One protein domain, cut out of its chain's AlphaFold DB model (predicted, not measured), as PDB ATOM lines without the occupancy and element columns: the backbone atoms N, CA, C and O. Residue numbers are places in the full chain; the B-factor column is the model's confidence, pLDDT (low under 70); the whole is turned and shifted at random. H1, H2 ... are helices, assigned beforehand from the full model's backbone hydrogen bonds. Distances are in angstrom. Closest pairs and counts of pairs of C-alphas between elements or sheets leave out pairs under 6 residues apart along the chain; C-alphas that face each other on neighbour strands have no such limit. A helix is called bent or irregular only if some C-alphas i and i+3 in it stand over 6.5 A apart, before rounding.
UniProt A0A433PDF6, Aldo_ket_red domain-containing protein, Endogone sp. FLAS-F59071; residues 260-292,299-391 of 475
ATOM      1  N   GLN A 260     156.035 140.769  92.933       86.56
ATOM      2  CA  GLN A 260     157.169 141.587  92.504       86.56
ATOM      3  C   GLN A 260     156.751 143.033  92.228       86.56
ATOM      4  O   GLN A 260     157.361 143.962  92.746       86.56
ATOM      5  N   GLU A 261     155.666 143.229  91.475       89.94
ATOM      6  CA  GLU A 261     155.152 144.570  91.185       89.94
ATOM      7  C   GLU A 261     154.752 145.312  92.472       89.94
ATOM      8  O   GLU A 261     154.928 146.525  92.583       89.94
ATOM      9  N   LEU A 262     154.226 144.594  93.467       90.12
ATOM     10  CA  LEU A 262     153.862 145.184  94.750       90.12
ATOM     11  C   LEU A 262     155.084 145.541  95.607       90.12
ATOM     12  O   LEU A 262     155.057 146.568  96.280       90.12
ATOM     13  N   LEU A 263     156.152 144.739  95.565       89.75
ATOM     14  CA  LEU A 263     157.429 145.060  96.211       89.75
ATOM     15  C   LEU A 263     158.082 146.299  95.587       89.75
ATOM     16  O   LEU A 263     158.566 147.169  96.315       89.75
ATOM     17  N   ASP A 264     158.033 146.428  94.261       92.31
ATOM     18  CA  ASP A 264     158.538 147.610  93.554       92.31
ATOM     19  C   ASP A 264     157.734 148.865  93.947       92.31
ATOM     20  O   ASP A 264     158.304 149.919  94.248       92.31
ATOM     21  N   LYS A 265     156.398 148.746  94.025       93.44
ATOM     22  CA  LYS A 265     155.506 149.812  94.522       93.44
ATOM     23  C   LYS A 265     155.816 150.194  95.969       93.44
ATOM     24  O   LYS A 265     155.958 151.376  96.257       93.44
ATOM     25  N   LEU A 266     155.971 149.210  96.858       92.06
ATOM     26  CA  LEU A 266     156.323 149.433  98.262       92.06
ATOM     27  C   LEU A 266     157.657 150.163  98.405       92.06
ATOM     28  O   LEU A 266     157.744 151.109  99.180       92.06
ATOM     29  N   THR A 267     158.668 149.757  97.637       92.00
ATOM     30  CA  THR A 267     159.989 150.403  97.633       92.00
ATOM     31  C   THR A 267     159.855 151.883  97.285       92.00
ATOM     32  O   THR A 267     160.302 152.744  98.040       92.00
ATOM     33  N   LYS A 268     159.132 152.190  96.202       93.44
ATOM     34  CA  LYS A 268     158.879 153.569  95.777       93.44
ATOM     35  C   LYS A 268     158.066 154.367  96.801       93.44
ATOM     36  O   LYS A 268     158.312 155.555  96.994       93.44
ATOM     37  N   ASP A 269     157.090 153.747  97.458       92.75
ATOM     38  CA  ASP A 269     156.291 154.414  98.488       92.75
ATOM     39  C   ASP A 269     157.108 154.720  99.742       92.75
ATOM     40  O   ASP A 269     156.974 155.812 100.300       92.75
ATOM     41  N   PHE A 270     157.986 153.804 100.159       91.62
ATOM     42  CA  PHE A 270     158.940 154.051 101.237       91.62
ATOM     43  C   PHE A 270     159.869 155.220 100.896       91.62
ATOM     44  O   PHE A 270     160.008 156.130 101.711       91.62
ATOM     45  N   GLU A 271     160.437 155.249  99.688       91.12
ATOM     46  CA  GLU A 271     161.293 156.344  99.214       91.12
ATOM     47  C   GLU A 271     160.558 157.693  99.202       91.12
ATOM     48  O   GLU A 271     161.030 158.662  99.796       91.12
ATOM     49  N   ASN A 272     159.376 157.759  98.577       91.25
ATOM     50  CA  ASN A 272     158.599 158.999  98.473       91.25
ATOM     51  C   ASN A 272     158.201 159.541  99.848       91.25
ATOM     52  O   ASN A 272     158.325 160.736 100.114       91.25
ATOM     53  N   THR A 273     157.734 158.658 100.731       89.69
ATOM     54  CA  THR A 273     157.335 159.069 102.076       89.69
ATOM     55  C   THR A 273     158.582 159.530 102.857       89.69
ATOM     56  O   THR A 273     158.499 160.490 103.619       89.69
ATOM     57  N   ALA A 274     159.760 158.919 102.638       88.25
ATOM     58  CA  ALA A 274     160.993 159.247 103.368       88.25
ATOM     59  C   ALA A 274     161.530 160.621 102.982       88.25
ATOM     60  O   ALA A 274     161.982 161.378 103.843       88.25
ATOM     61  N   VAL A 275     161.408 160.976 101.700       89.94
ATOM     62  CA  VAL A 275     161.688 162.331 101.218       89.94
ATOM     63  C   VAL A 275     160.800 163.350 101.938       89.94
ATOM     64  O   VAL A 275     161.303 164.375 102.392       89.94
ATOM     65  N   LEU A 276     159.508 163.065 102.129       89.69
ATOM     66  CA  LEU A 276     158.610 163.960 102.865       89.69
ATOM     67  C   LEU A 276     158.994 164.086 104.351       89.69
ATOM     68  O   LEU A 276     159.044 165.209 104.857       89.69
ATOM     69  N   GLU A 277     159.322 162.983 105.036       87.19
ATOM     70  CA  GLU A 277     159.786 162.997 106.441       87.19
ATOM     71  C   GLU A 277     161.109 163.779 106.618       87.19
ATOM     72  O   GLU A 277     161.318 164.471 107.626       87.19
ATOM     73  N   ALA A 278     161.992 163.744 105.617       85.00
ATOM     74  CA  ALA A 278     163.199 164.568 105.584       85.00
ATOM     75  C   ALA A 278     162.880 166.054 105.324       85.00
ATOM     76  O   ALA A 278     163.406 166.929 106.020       85.00
ATOM     77  N   ASN A 279     161.977 166.349 104.381       85.69
ATOM     78  CA  ASN A 279     161.588 167.714 104.015       85.69
ATOM     79  C   ASN A 279     160.966 168.471 105.193       85.69
ATOM     80  O   ASN A 279     161.372 169.599 105.471       85.69
ATOM     81  N   ILE A 280     160.052 167.849 105.948       82.25
ATOM     82  CA  ILE A 280     159.424 168.504 107.109       82.25
ATOM     83  C   ILE A 280     160.440 168.826 108.208       82.25
ATOM     84  O   ILE A 280     160.346 169.858 108.875       82.25
ATOM     85  N   SER A 281     161.457 167.975 108.364       74.38
ATOM     86  CA  SER A 281     162.561 168.209 109.295       74.38
ATOM     87  C   SER A 281     163.371 169.442 108.885       74.38
ATOM     88  O   SER A 281     163.687 170.285 109.728       74.38
ATOM     89  N   ALA A 282     163.650 169.589 107.586       75.19
ATOM     90  CA  ALA A 282     164.352 170.744 107.036       75.19
ATOM     91  C   ALA A 282     163.529 172.041 107.139       75.19
ATOM     92  O   ALA A 282     164.060 173.055 107.596       75.19
ATOM     93  N   MET A 283     162.233 172.007 106.802       75.12
ATOM     94  CA  MET A 283     161.323 173.160 106.912       75.12
ATOM     95  C   MET A 283     161.268 173.696 108.350       75.12
ATOM     96  O   MET A 283     161.448 174.892 108.587       75.12
ATOM     97  N   ARG A 284     161.126 172.803 109.340       69.81
ATOM     98  CA  ARG A 284     161.129 173.176 110.766       69.81
ATOM     99  C   ARG A 284     162.464 173.789 111.204       69.81
ATOM    100  O   ARG A 284     162.469 174.759 111.960       69.81
ATOM    101  N   ALA A 285     163.588 173.250 110.729       68.56
ATOM    102  CA  ALA A 285     164.918 173.766 111.057       68.56
ATOM    103  C   ALA A 285     165.181 175.159 110.460       68.56
ATOM    104  O   ALA A 285     165.841 175.979 111.101       68.56
ATOM    105  N   MET A 286     164.662 175.453 109.261       62.06
ATOM    106  CA  MET A 286     164.775 176.789 108.668       62.06
ATOM    107  C   MET A 286     164.018 177.834 109.491       62.06
ATOM    108  O   MET A 286     164.614 178.848 109.846       62.06
ATOM    109  N   ILE A 287     162.770 177.550 109.881       62.06
ATOM    110  CA  ILE A 287     161.936 178.466 110.680       62.06
ATOM    111  C   ILE A 287     162.534 178.722 112.070       62.06
ATOM    112  O   ILE A 287     162.513 179.850 112.559       62.06
ATOM    113  N   ALA A 288     163.123 177.700 112.699       59.88
ATOM    114  CA  ALA A 288     163.805 177.860 113.985       59.88
ATOM    115  C   ALA A 288     165.039 178.785 113.904       59.88
ATOM    116  O   ALA A 288     165.382 179.447 114.887       59.88
ATOM    117  N   ASN A 289     165.701 178.848 112.742       52.81
ATOM    118  CA  ASN A 289     166.918 179.633 112.518       52.81
ATOM    119  C   ASN A 289     166.655 181.063 112.009       52.81
ATOM    120  O   ASN A 289     167.531 181.929 112.120       52.81
ATOM    121  N   THR A 290     165.461 181.362 111.492       55.34
ATOM    122  CA  THR A 290     165.042 182.728 111.166       55.34
ATOM    123  C   THR A 290     164.767 183.494 112.464       55.34
ATOM    124  O   THR A 290     163.743 183.321 113.115       55.34
ATOM    125  N   LYS A 291     165.704 184.361 112.870       44.59
ATOM    126  CA  LYS A 291     165.678 185.222 114.074       44.59
ATOM    127  C   LYS A 291     164.485 186.211 114.147       44.59
ATOM    128  O   LYS A 291     164.674 187.425 114.185       44.59
ATOM    129  N   ARG A 292     163.252 185.714 114.241       44.91
ATOM    130  CA  ARG A 292     162.068 186.410 114.782       44.91
ATOM    131  C   ARG A 292     161.545 185.625 115.983       44.91
ATOM    132  O   ARG A 292     160.383 185.252 116.077       44.91
ATOM    133  N   CYS A 299     153.763 174.950 122.698       36.62
ATOM    134  CA  CYS A 299     152.657 174.042 122.515       36.62
ATOM    135  C   CYS A 299     153.117 172.824 123.305       36.62
ATOM    136  O   CYS A 299     153.970 172.061 122.854       36.62
ATOM    137  N   SER A 300     152.690 172.740 124.565       35.66
ATOM    138  CA  SER A 300     153.167 171.779 125.561       35.66
ATOM    139  C   SER A 300     152.824 170.325 125.206       35.66
ATOM    140  O   SER A 300     152.932 169.445 126.051       35.66
ATOM    141  N   SER A 301     152.394 170.076 123.969       37.72
ATOM    142  CA  SER A 301     152.042 168.787 123.390       37.72
ATOM    143  C   SER A 301     153.004 168.310 122.290       37.72
ATOM    144  O   SER A 301     152.978 167.120 121.987       37.72
ATOM    145  N   TYR A 302     153.890 169.152 121.731       38.75
ATOM    146  CA  TYR A 302     154.871 168.699 120.731       38.75
ATOM    147  C   TYR A 302     156.256 168.476 121.337       38.75
ATOM    148  O   TYR A 302     157.026 169.405 121.569       38.75
ATOM    149  N   SER A 303     156.572 167.202 121.562       39.84
ATOM    150  CA  SER A 303     157.913 166.725 121.909       39.84
ATOM    151  C   SER A 303     158.963 167.162 120.872       39.84
ATOM    152  O   SER A 303     158.680 167.286 119.682       39.84
ATOM    153  N   THR A 304     160.208 167.336 121.323       40.25
ATOM    154  CA  THR A 304     161.401 167.574 120.492       40.25
ATOM    155  C   THR A 304     161.802 166.372 119.624       40.25
ATOM    156  O   THR A 304     162.722 166.487 118.819       40.25
ATOM    157  N   ALA A 305     161.143 165.218 119.772       49.31
ATOM    158  CA  ALA A 305     161.298 164.079 118.868       49.31
ATOM    159  C   ALA A 305     160.537 164.328 117.552       49.31
ATOM    160  O   ALA A 305     159.412 164.823 117.573       49.31
ATOM    161  N   ASN A 306     161.130 163.983 116.403       57.59
ATOM    162  CA  ASN A 306     160.452 164.084 115.109       57.59
ATOM    163  C   ASN A 306     159.225 163.137 115.091       57.59
ATOM    164  O   ASN A 306     159.419 161.920 115.108       57.59
ATOM    165  N   PRO A 307     157.977 163.648 115.072       59.41
ATOM    166  CA  PRO A 307     156.774 162.811 115.150       59.41
ATOM    167  C   PRO A 307     156.592 161.951 113.895       59.41
ATOM    168  O   PRO A 307     156.048 160.844 113.959       59.41
ATOM    169  N   PHE A 308     157.123 162.437 112.772       65.69
ATOM    170  CA  PHE A 308     157.086 161.818 111.455       65.69
ATOM    171  C   PHE A 308     158.360 161.016 111.196       65.69
ATOM    172  O   PHE A 308     159.014 161.199 110.184       65.69
ATOM    173  N   HIS A 309     158.751 160.162 112.140       71.06
ATOM    174  CA  HIS A 309     159.757 159.119 111.921       71.06
ATOM    175  C   HIS A 309     159.061 157.759 111.765       71.06
ATOM    176  O   HIS A 309     159.443 156.764 112.384       71.06
ATOM    177  N   LYS A 310     157.942 157.727 111.026       76.00
ATOM    178  CA  LYS A 310     157.098 156.529 110.926       76.00
ATOM    179  C   LYS A 310     157.701 155.522 109.959       76.00
ATOM    180  O   LYS A 310     157.534 154.320 110.156       76.00
ATOM    181  N   ILE A 311     158.424 155.993 108.947       78.38
ATOM    182  CA  ILE A 311     159.001 155.133 107.915       78.38
ATOM    183  C   ILE A 311     160.140 154.300 108.445       78.38
ATOM    184  O   ILE A 311     160.164 153.110 108.168       78.38
ATOM    185  N   CYS A 312     161.055 154.883 109.217       72.94
ATOM    186  CA  CYS A 312     162.150 154.113 109.795       72.94
ATOM    187  C   CYS A 312     161.605 152.993 110.683       72.94
ATOM    188  O   CYS A 312     161.978 151.842 110.492       72.94
ATOM    189  N   VAL A 313     160.606 153.285 111.525       78.94
ATOM    190  CA  VAL A 313     159.929 152.259 112.332       78.94
ATOM    191  C   VAL A 313     159.272 151.192 111.449       78.94
ATOM    192  O   VAL A 313     159.407 150.001 111.722       78.94
ATOM    193  N   LEU A 314     158.561 151.580 110.387       80.88
ATOM    194  CA  LEU A 314     157.919 150.628 109.476       80.88
ATOM    195  C   LEU A 314     158.923 149.776 108.695       80.88
ATOM    196  O   LEU A 314     158.688 148.583 108.531       80.88
ATOM    197  N   ALA A 315     160.018 150.368 108.228       80.75
ATOM    198  CA  ALA A 315     161.061 149.701 107.463       80.75
ATOM    199  C   ALA A 315     161.855 148.728 108.346       80.75
ATOM    200  O   ALA A 315     162.025 147.568 107.973       80.75
ATOM    201  N   GLU A 316     162.253 149.154 109.548       81.31
ATOM    202  CA  GLU A 316     162.934 148.310 110.540       81.31
ATOM    203  C   GLU A 316     162.077 147.104 110.945       81.31
ATOM    204  O   GLU A 316     162.587 145.995 111.108       81.31
ATOM    205  N   ASN A 317     160.759 147.295 111.050       81.88
ATOM    206  CA  ASN A 317     159.823 146.241 111.437       81.88
ATOM    207  C   ASN A 317     159.162 145.526 110.247       81.88
ATOM    208  O   ASN A 317     158.337 144.636 110.461       81.88
ATOM    209  N   PHE A 318     159.510 145.855 108.997       82.69
ATOM    210  CA  PHE A 318     158.830 145.319 107.811       82.69
ATOM    211  C   PHE A 318     158.894 143.789 107.747       82.69
ATOM    212  O   PHE A 318     157.899 143.129 107.445       82.69
ATOM    213  N   SER A 319     160.045 143.207 108.093       81.25
ATOM    214  CA  SER A 319     160.216 141.750 108.144       81.25
ATOM    215  C   SER A 319     159.269 141.097 109.160       81.25
ATOM    216  O   SER A 319     158.654 140.078 108.863       81.25
ATOM    217  N   ALA A 320     159.075 141.705 110.332       80.56
ATOM    218  CA  ALA A 320     158.168 141.180 111.352       80.56
ATOM    219  C   ALA A 320     156.692 141.379 110.966       80.56
ATOM    220  O   ALA A 320     155.876 140.471 111.123       80.56
ATOM    221  N   LEU A 321     156.347 142.547 110.414       81.38
ATOM    222  CA  LEU A 321     154.988 142.866 109.971       81.38
ATOM    223  C   LEU A 321     154.560 141.973 108.798       81.38
ATOM    224  O   LEU A 321     153.445 141.453 108.791       81.38
ATOM    225  N   SER A 322     155.447 141.740 107.831       81.06
ATOM    226  CA  SER A 322     155.140 140.922 106.652       81.06
ATOM    227  C   SER A 322     154.840 139.461 106.978       81.06
ATOM    228  O   SER A 322     154.069 138.824 106.265       81.06
ATOM    229  N   GLN A 323     155.355 138.940 108.095       79.19
ATOM    230  CA  GLN A 323     155.120 137.556 108.509       79.19
ATOM    231  C   GLN A 323     153.683 137.275 108.957       79.19
ATOM    232  O   GLN A 323     153.259 136.118 108.918       79.19
ATOM    233  N   ASN A 324     152.933 138.292 109.393       83.00
ATOM    234  CA  ASN A 324     151.606 138.107 109.969       83.00
ATOM    235  C   ASN A 324     150.642 139.215 109.532       83.00
ATOM    236  O   ASN A 324     150.587 140.291 110.127       83.00
ATOM    237  N   HIS A 325     149.810 138.902 108.534       87.25
ATOM    238  CA  HIS A 325     148.791 139.815 108.015       87.25
ATOM    239  C   HIS A 325     147.863 140.377 109.101       87.25
ATOM    240  O   HIS A 325     147.544 141.565 109.083       87.25
ATOM    241  N   PHE A 326     147.434 139.547 110.059       84.19
ATOM    242  CA  PHE A 326     146.540 139.992 111.127       84.19
ATOM    243  C   PHE A 326     147.229 141.017 112.032       84.19
ATOM    244  O   PHE A 326     146.661 142.077 112.293       84.19
ATOM    245  N   ALA A 327     148.459 140.728 112.466       83.88
ATOM    246  CA  ALA A 327     149.241 141.636 113.298       83.88
ATOM    247  C   ALA A 327     149.573 142.940 112.558       83.88
ATOM    248  O   ALA A 327     149.391 144.014 113.125       83.88
ATOM    249  N   ALA A 328     149.970 142.860 111.283       88.31
ATOM    250  CA  ALA A 328     150.247 144.033 110.458       88.31
ATOM    251  C   ALA A 328     149.016 144.925 110.297       88.31
ATOM    252  O   ALA A 328     149.072 146.117 110.593       88.31
ATOM    253  N   LYS A 329     147.879 144.343 109.902       89.88
ATOM    254  CA  LYS A 329     146.617 145.077 109.771       89.88
ATOM    255  C   LYS A 329     146.196 145.705 111.102       89.88
ATOM    256  O   LYS A 329     145.792 146.864 111.126       89.88
ATOM    257  N   HIS A 330     146.300 144.961 112.203       88.50
ATOM    258  CA  HIS A 330     145.955 145.464 113.530       88.50
ATOM    259  C   HIS A 330     146.854 146.634 113.951       88.50
ATOM    260  O   HIS A 330     146.340 147.660 114.385       88.50
ATOM    261  N   TYR A 331     148.173 146.509 113.779       88.50
ATOM    262  CA  TYR A 331     149.135 147.576 114.056       88.50
ATOM    263  C   TYR A 331     148.835 148.835 113.235       88.50
ATOM    264  O   TYR A 331     148.742 149.927 113.796       88.50
ATOM    265  N   ILE A 332     148.603 148.678 111.927       90.00
ATOM    266  CA  ILE A 332     148.282 149.794 111.030       90.00
ATOM    267  C   ILE A 332     147.019 150.520 111.510       90.00
ATOM    268  O   ILE A 332     147.058 151.722 111.749       90.00
ATOM    269  N   GLN A 333     145.927 149.787 111.736       90.94
ATOM    270  CA  GLN A 333     144.622 150.378 112.046       90.94
ATOM    271  C   GLN A 333     144.511 150.932 113.472       90.94
ATOM    272  O   GLN A 333     143.801 151.905 113.708       90.94
ATOM    273  N   GLN A 334     145.151 150.286 114.451       88.62
ATOM    274  CA  GLN A 334     144.975 150.628 115.868       88.62
ATOM    275  C   GLN A 334     146.095 151.502 116.425       88.62
ATOM    276  O   GLN A 334     145.885 152.161 117.441       88.62
ATOM    277  N   GLN A 335     147.276 151.509 115.800       86.94
ATOM    278  CA  GLN A 335     148.435 152.248 116.305       86.94
ATOM    279  C   GLN A 335     148.924 153.292 115.304       86.94
ATOM    280  O   GLN A 335     148.968 154.474 115.642       86.94
ATOM    281  N   LEU A 336     149.248 152.885 114.074       87.88
ATOM    282  CA  LEU A 336     149.855 153.782 113.092       87.88
ATOM    283  C   LEU A 336     148.881 154.858 112.601       87.88
ATOM    284  O   LEU A 336     149.193 156.036 112.720       87.88
ATOM    285  N   GLU A 337     147.715 154.478 112.072       89.75
ATOM    286  CA  GLU A 337     146.731 155.421 111.524       89.75
ATOM    287  C   GLU A 337     146.276 156.460 112.566       89.75
ATOM    288  O   GLU A 337     146.303 157.654 112.253       89.75
ATOM    289  N   PRO A 338     145.932 156.087 113.820       89.62
ATOM    290  CA  PRO A 338     145.602 157.073 114.847       89.62
ATOM    291  C   PRO A 338     146.788 157.958 115.244       89.62
ATOM    292  O   PRO A 338     146.593 159.124 115.576       89.62
ATOM    293  N   ALA A 339     148.018 157.432 115.241       85.31
ATOM    294  CA  ALA A 339     149.204 158.238 115.520       85.31
ATOM    295  C   ALA A 339     149.458 159.261 114.408       85.31
ATOM    296  O   ALA A 339     149.593 160.439 114.707       85.31
ATOM    297  N   VAL A 340     149.438 158.827 113.144       87.38
ATOM    298  CA  VAL A 340     149.592 159.698 111.971       87.38
ATOM    299  C   VAL A 340     148.524 160.783 111.957       87.38
ATOM    300  O   VAL A 340     148.859 161.945 111.777       87.38
ATOM    301  N   ARG A 341     147.256 160.436 112.207       90.06
ATOM    302  CA  ARG A 341     146.171 161.423 112.251       90.06
ATOM    303  C   ARG A 341     146.416 162.497 113.308       90.06
ATOM    304  O   ARG A 341     146.358 163.672 112.980       90.06
ATOM    305  N   ARG A 342     146.755 162.096 114.538       87.44
ATOM    306  CA  ARG A 342     147.082 163.045 115.615       87.44
ATOM    307  C   ARG A 342     148.270 163.936 115.253       87.44
ATOM    308  O   ARG A 342     148.233 165.132 115.516       87.44
ATOM    309  N   ASP A 343     149.311 163.359 114.653       85.25
ATOM    310  CA  ASP A 343     150.510 164.099 114.252       85.25
ATOM    311  C   ASP A 343     150.217 165.082 113.101       85.25
ATOM    312  O   ASP A 343     150.819 166.151 113.050       85.25
ATOM    313  N   LEU A 344     149.298 164.751 112.186       88.38
ATOM    314  CA  LEU A 344     148.860 165.646 111.110       88.38
ATOM    315  C   LEU A 344     147.945 166.766 111.620       88.38
ATOM    316  O   LEU A 344     148.188 167.921 111.287       88.38
ATOM    317  N   GLU A 345     146.957 166.448 112.465       88.44
ATOM    318  CA  GLU A 345     146.058 167.433 113.093       88.44
ATOM    319  C   GLU A 345     146.861 168.494 113.851       88.44
ATOM    320  O   GLU A 345     146.659 169.697 113.691       88.44
ATOM    321  N   ALA A 346     147.844 168.057 114.631       83.94
ATOM    322  CA  ALA A 346     148.621 168.969 115.445       83.94
ATOM    323  C   ALA A 346     149.660 169.764 114.600       83.94
ATOM    324  O   ALA A 346     150.023 170.888 114.961       83.94
ATOM    325  N   LEU A 347     150.078 169.256 113.429       84.44
ATOM    326  CA  LEU A 347     150.862 170.023 112.450       84.44
ATOM    327  C   LEU A 347     150.000 171.073 111.733       84.44
ATOM    328  O   LEU A 347     150.477 172.176 111.469       84.44
ATOM    329  N   GLU A 348     148.738 170.757 111.449       86.94
ATOM    330  CA  GLU A 348     147.775 171.695 110.872       86.94
ATOM    331  C   GLU A 348     147.478 172.856 111.835       86.94
ATOM    332  O   GLU A 348     147.506 174.022 111.430       86.94
ATOM    333  N   GLU A 349     147.305 172.565 113.129       85.88
ATOM    334  CA  GLU A 349     147.181 173.584 114.180       85.88
ATOM    335  C   GLU A 349     148.409 174.499 114.255       85.88
ATOM    336  O   GLU A 349     148.270 175.717 114.401       85.88
ATOM    337  N   TYR A 350     149.615 173.933 114.135       82.56
ATOM    338  CA  TYR A 350     150.854 174.710 114.079       82.56
ATOM    339  C   TYR A 350     150.898 175.608 112.835       82.56
ATOM    340  O   TYR A 350     151.159 176.807 112.949       82.56
ATOM    341  N   ALA A 351     150.597 175.055 111.657       84.25
ATOM    342  CA  ALA A 351     150.588 175.801 110.404       84.25
ATOM    343  C   ALA A 351     149.595 176.973 110.452       84.25
ATOM    344  O   ALA A 351     149.911 178.075 110.007       84.25
ATOM    345  N   ALA A 352     148.423 176.792 111.070       84.94
ATOM    346  CA  ALA A 352     147.423 177.849 111.223       84.94
ATOM    347  C   ALA A 352     147.920 179.071 112.026       84.94
ATOM    348  O   ALA A 352     147.409 180.177 111.832       84.94
ATOM    349  N   GLN A 353     148.921 178.896 112.897       84.69
ATOM    350  CA  GLN A 353     149.491 179.959 113.736       84.69
ATOM    351  C   GLN A 353     150.604 180.764 113.046       84.69
ATOM    352  O   GLN A 353     151.036 181.788 113.582       84.69
ATOM    353  N   LEU A 354     151.082 180.331 111.874       81.31
ATOM    354  CA  LEU A 354     152.142 181.029 111.146       81.31
ATOM    355  C   LEU A 354     151.663 182.398 110.643       81.31
ATOM    356  O   LEU A 354     150.501 182.599 110.297       81.31
ATOM    357  N   SER A 355     152.573 183.372 110.597       81.62
ATOM    358  CA  SER A 355     152.244 184.737 110.161       81.62
ATOM    359  C   SER A 355     152.357 184.954 108.651       81.62
ATOM    360  O   SER A 355     151.822 185.939 108.147       81.62
ATOM    361  N   VAL A 356     153.080 184.083 107.942       85.69
ATOM    362  CA  VAL A 356     153.358 184.199 106.504       85.69
ATOM    363  C   VAL A 356     152.472 183.212 105.754       85.69
ATOM    364  O   VAL A 356     152.505 182.023 106.048       85.69
ATOM    365  N   GLU A 357     151.664 183.695 104.807       84.81
ATOM    366  CA  GLU A 357     150.690 182.842 104.107       84.81
ATOM    367  C   GLU A 357     151.363 181.807 103.195       84.81
ATOM    368  O   GLU A 357     150.911 180.669 103.152       84.81
ATOM    369  N   ASP A 358     152.484 182.159 102.557       85.06
ATOM    370  CA  ASP A 358     153.258 181.221 101.732       85.06
ATOM    371  C   ASP A 358     153.760 180.027 102.565       85.06
ATOM    372  O   ASP A 358     153.606 178.879 102.158       85.06
ATOM    373  N   GLU A 359     154.259 180.275 103.784       82.94
ATOM    374  CA  GLU A 359     154.685 179.210 104.704       82.94
ATOM    375  C   GLU A 359     153.501 178.311 105.097       82.94
ATOM    376  O   GLU A 359     153.642 177.089 105.151       82.94
ATOM    377  N   LYS A 360     152.309 178.881 105.335       85.81
ATOM    378  CA  LYS A 360     151.106 178.078 105.629       85.81
ATOM    379  C   LYS A 360     150.757 177.145 104.483       85.81
ATOM    380  O   LYS A 360     150.397 175.995 104.732       85.81
ATOM    381  N   GLU A 361     150.816 177.647 103.254       89.38
ATOM    382  CA  GLU A 361     150.468 176.862 102.077       89.38
ATOM    383  C   GLU A 361     151.476 175.733 101.841       89.38
ATOM    384  O   GLU A 361     151.063 174.609 101.563       89.38
ATOM    385  N   GLU A 362     152.772 175.970 102.078       89.69
ATOM    386  CA  GLU A 362     153.793 174.914 102.043       89.69
ATOM    387  C   GLU A 362     153.490 173.783 103.041       89.69
ATOM    388  O   GLU A 362     153.533 172.604 102.679       89.69
ATOM    389  N   TYR A 363     153.123 174.114 104.286       88.75
ATOM    390  CA  TYR A 363     152.735 173.104 105.278       88.75
ATOM    391  C   TYR A 363     151.452 172.362 104.889       88.75
ATOM    392  O   TYR A 363     151.396 171.140 105.026       88.75
ATOM    393  N   ARG A 364     150.429 173.065 104.389       90.88
ATOM    394  CA  ARG A 364     149.176 172.438 103.927       90.88
ATOM    395  C   ARG A 364     149.416 171.488 102.761       90.88
ATOM    396  O   ARG A 364     148.863 170.386 102.746       90.88
ATOM    397  N   GLN A 365     150.251 171.885 101.802       93.81
ATOM    398  CA  GLN A 365     150.631 171.029 100.688       93.81
ATOM    399  C   GLN A 365     151.383 169.792 101.188       93.81
ATOM    400  O   GLN A 365     151.028 168.677 100.806       93.81
ATOM    401  N   TRP A 366     152.352 169.970 102.091       93.81
ATOM    402  CA  TRP A 366     153.095 168.856 102.676       93.81
ATOM    403  C   TRP A 366     152.180 167.878 103.426       93.81
ATOM    404  O   TRP A 366     152.281 166.674 103.206       93.81
ATOM    405  N   ILE A 367     151.251 168.375 104.257       92.19
ATOM    406  CA  ILE A 367     150.270 167.554 104.995       92.19
ATOM    407  C   ILE A 367     149.475 166.680 104.022       92.19
ATOM    408  O   ILE A 367     149.394 165.464 104.202       92.19
ATOM    409  N   LYS A 368     148.943 167.288 102.957       95.00
ATOM    410  CA  LYS A 368     148.146 166.596 101.939       95.00
ATOM    411  C   LYS A 368     148.955 165.540 101.182       95.00
ATOM    412  O   LYS A 368     148.444 164.458 100.886       95.00
ATOM    413  N   GLU A 369     150.204 165.848 100.838       95.31
ATOM    414  CA  GLU A 369     151.099 164.898 100.176       95.31
ATOM    415  C   GLU A 369     151.461 163.739 101.111       95.31
ATOM    416  O   GLU A 369     151.318 162.578 100.722       95.31
ATOM    417  N   TYR A 370     151.838 164.023 102.359       93.56
ATOM    418  CA  TYR A 370     152.184 163.000 103.343       93.56
ATOM    419  C   TYR A 370     151.009 162.067 103.628       93.56
ATOM    420  O   TYR A 370     151.184 160.851 103.563       93.56
ATOM    421  N   GLU A 371     149.809 162.606 103.864       93.44
ATOM    422  CA  GLU A 371     148.595 161.813 104.094       93.44
ATOM    423  C   GLU A 371     148.314 160.852 102.926       93.44
ATOM    424  O   GLU A 371     148.062 159.660 103.123       93.44
ATOM    425  N   LYS A 372     148.438 161.337 101.685       95.12
ATOM    426  CA  LYS A 372     148.280 160.508 100.485       95.12
ATOM    427  C   LYS A 372     149.331 159.395 100.407       95.12
ATOM    428  O   LYS A 372     148.991 158.249 100.100       95.12
ATOM    429  N   HIS A 373     150.600 159.724 100.643       93.94
ATOM    430  CA  HIS A 373     151.704 158.773 100.531       93.94
ATOM    431  C   HIS A 373     151.666 157.707 101.633       93.94
ATOM    432  O   HIS A 373     151.744 156.519 101.321       93.94
ATOM    433  N   ILE A 374     151.425 158.087 102.893       91.50
ATOM    434  CA  ILE A 374     151.320 157.133 104.007       91.50
ATOM    435  C   ILE A 374     150.087 156.226 103.869       91.50
ATOM    436  O   ILE A 374     150.162 155.031 104.159       91.50
ATOM    437  N   HIS A 375     148.964 156.741 103.354       92.88
ATOM    438  CA  HIS A 375     147.783 155.924 103.063       92.88
ATOM    439  C   HIS A 375     148.037 154.910 101.933       92.88
ATOM    440  O   HIS A 375     147.625 153.749 102.013       92.88
ATOM    441  N   THR A 376     148.763 155.323 100.892       94.25
ATOM    442  CA  THR A 376     149.149 154.431  99.788       94.25
ATOM    443  C   THR A 376     150.101 153.336 100.283       94.25
ATOM    444  O   THR A 376     149.840 152.151 100.063       94.25
ATOM    445  N   LEU A 377     151.130 153.710 101.055       92.56
ATOM    446  CA  LEU A 377     152.101 152.787 101.649       92.56
ATOM    447  C   LEU A 377     151.421 151.729 102.528       92.56
ATOM    448  O   LEU A 377     151.639 150.531 102.355       92.56
ATOM    449  N   THR A 378     150.565 152.152 103.461       92.06
ATOM    450  CA  THR A 378     149.846 151.242 104.373       92.06
ATOM    451  C   THR A 378     148.887 150.306 103.631       92.06
ATOM    452  O   THR A 378     148.760 149.131 103.998       92.06
ATOM    453  N   THR A 379     148.267 150.776 102.545       92.31
ATOM    454  CA  THR A 379     147.408 149.966 101.667       92.31
ATOM    455  C   THR A 379     148.206 148.896 100.923       92.31
ATOM    456  O   THR A 379     147.825 147.718 100.932       92.31
ATOM    457  N   HIS A 380     149.335 149.265 100.313       92.44
ATOM    458  CA  HIS A 380     150.214 148.307  99.646       92.44
ATOM    459  C   HIS A 380     150.822 147.311 100.640       92.44
ATOM    460  O   HIS A 380     150.834 146.114 100.359       92.44
ATOM    461  N   LEU A 381     151.209 147.756 101.840       91.06
ATOM    462  CA  LEU A 381     151.744 146.895 102.900       91.06
ATOM    463  C   LEU A 381     150.705 145.863 103.358       91.06
ATOM    464  O   LEU A 381     150.979 144.664 103.433       91.06
ATOM    465  N   THR A 382     149.473 146.310 103.604       90.50
ATOM    466  CA  THR A 382     148.357 145.425 103.973       90.50
ATOM    467  C   THR A 382     148.046 144.426 102.858       90.50
ATOM    468  O   THR A 382     147.762 143.259 103.128       90.50
ATOM    469  N   THR A 383     148.132 144.856 101.598       89.75
ATOM    470  CA  THR A 383     147.932 143.979 100.437       89.75
ATOM    471  C   THR A 383     149.049 142.943 100.322       89.75
ATOM    472  O   THR A 383     148.755 141.767 100.127       89.75
ATOM    473  N   TYR A 384     150.304 143.348 100.519       90.44
ATOM    474  CA  TYR A 384     151.470 142.471 100.440       90.44
ATOM    475  C   TYR A 384     151.411 141.376 101.499       90.44
ATOM    476  O   TYR A 384     151.439 140.191 101.170       90.44
ATOM    477  N   THR A 385     151.203 141.761 102.761       89.19
ATOM    478  CA  THR A 385     151.077 140.802 103.870       89.19
ATOM    479  C   THR A 385     149.931 139.806 103.652       89.19
ATOM    480  O   THR A 385     150.039 138.641 104.031       89.19
ATOM    481  N   ARG A 386     148.834 140.227 103.003       88.44
ATOM    482  CA  ARG A 386     147.709 139.348 102.649       88.44
ATOM    483  C   ARG A 386     148.075 138.348 101.552       88.44
ATOM    484  O   ARG A 386     147.697 137.183 101.658       88.44
ATOM    485  N   ILE A 387     148.769 138.796 100.504       87.31
ATOM    486  CA  ILE A 387     149.226 137.932  99.405       87.31
ATOM    487  C   ILE A 387     150.202 136.886  99.938       87.31
ATOM    488  O   ILE A 387     150.001 135.697  99.697       87.31
ATOM    489  N   ASP A 388     151.200 137.304 100.719       86.62
ATOM    490  CA  ASP A 388     152.167 136.387 101.327       86.62
ATOM    491  C   ASP A 388     151.479 135.359 102.243       86.62
ATOM    492  O   ASP A 388     151.762 134.160 102.166       86.62
ATOM    493  N   HIS A 389     150.502 135.799 103.042       88.06
ATOM    494  CA  HIS A 389     149.692 134.903 103.862       88.06
ATOM    495  C   HIS A 389     148.963 133.838 103.022       88.06
ATOM    496  O   HIS A 389     149.074 132.647 103.311       88.06
ATOM    497  N   TYR A 390     148.250 134.237 101.964       88.56
ATOM    498  CA  TYR A 390     147.525 133.292 101.107       88.56
ATOM    499  C   TYR A 390     148.442 132.379 100.302       88.56
ATOM    500  O   TYR A 390     148.083 131.221 100.082       88.56
ATOM    501  N   ARG A 391     149.626 132.851  99.907       87.75
ATOM    502  CA  ARG A 391     150.656 132.011  99.294       87.75
ATOM    503  C   ARG A 391     151.070 130.891 100.247       87.75
ATOM    504  O   ARG A 391     150.907 129.728  99.900       87.75
TER     505      ARG A 391
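AT A GLANCE: This is residues 260 to 292 and 299 to 391 of the 475 residues of the protein "Aldo_ket_red domain-containing protein" of Endogone sp. FLAS-F59071 (UniProt A0A433PDF6). Three long helices lie lengthwise in an elongated body, with H5 running nearly its whole length and H1 and the bent H4 packed on different sides of it, both running opposite ways to it. The short helices H2 and H3 sit in the open angle between H1 and H4, over the half of the body that holds the first and last printed residues. The printed part has 126 residues with five named helices, H1 to H5 in that order along the chain, and no named strand; the class is all helix, with mostly aligned packing, most touching helices being at a shallow tilt. It is only just compact, close to loose, with a radius of gyration of the C-alphas of 16.3 A, and spans 57 by 28 by 20 A, only just a rod.

HOW THE PARTS SIT: H1, residues 260 to 289, touches H5, residues 357 to 391, opposite ways at a shallow tilt of 27 degrees; their closest C-alphas, of Asp 269 and Leu 377, are 5.5 A apart. H2, residues 310 to 316, touches H1 at residues 270 to 274 alone, opposite ways at a steep tilt of 48 degrees, closest at the C-alphas of Ala 274 and Ile 311, 6.4 A. H3, residues 318 to 322, touches H5 at residues 381 to 388 alone, closest at the C-alphas of Ser 322 and Thr 385, 4.9 A. By its hydrogen bonds H4, residues 325 to 352, was assigned as one helix, but it is bent: C-alphas 334 and 337 are 6.7 A apart, and its arms H4a, residues 325 to 334, and H4b, residues 337 to 352, stand at 31 degrees. H4b and H5 form a helical hairpin, opposite ways at 8 degrees, a shallow tilt, with the C-alphas of Ala 351 and Lys 360 closest at 5.3 A. H4a touches residues 378 to 389 of H5 alone, closest at the C-alphas of His 325 and Thr 385, 4.8 A. H1 is apart from both arms. Every O i to N i+4 pair is within hydrogen-bond range in H2, H3, H4a, H4b and H5, and 25 of 26 in H1.

IN THESE COORDINATES: H1 begins at C-alpha 260 (157.169, 141.587, 92.504) and is 44.1 A long. H4a is 13.9 A long and H4b 22.4 A. H5 runs 51.1 A, from C-alpha 357 (150.690, 182.842, 104.107) to C-alpha 391 (150.656, 132.011, 99.294).

THE WHOLE: The C-alphas farthest apart, of Arg 292 and Arg 391, are 57.7 A apart. Residues 293 to 298 are not printed, and C-alphas 292 and 299 are 17.4 A apart across this cut, in the link from H1 to H2. The other links are tight. Residues 284 to 292 and 299 to 308 have pLDDT under 70; the mean of the printed part is 81.8.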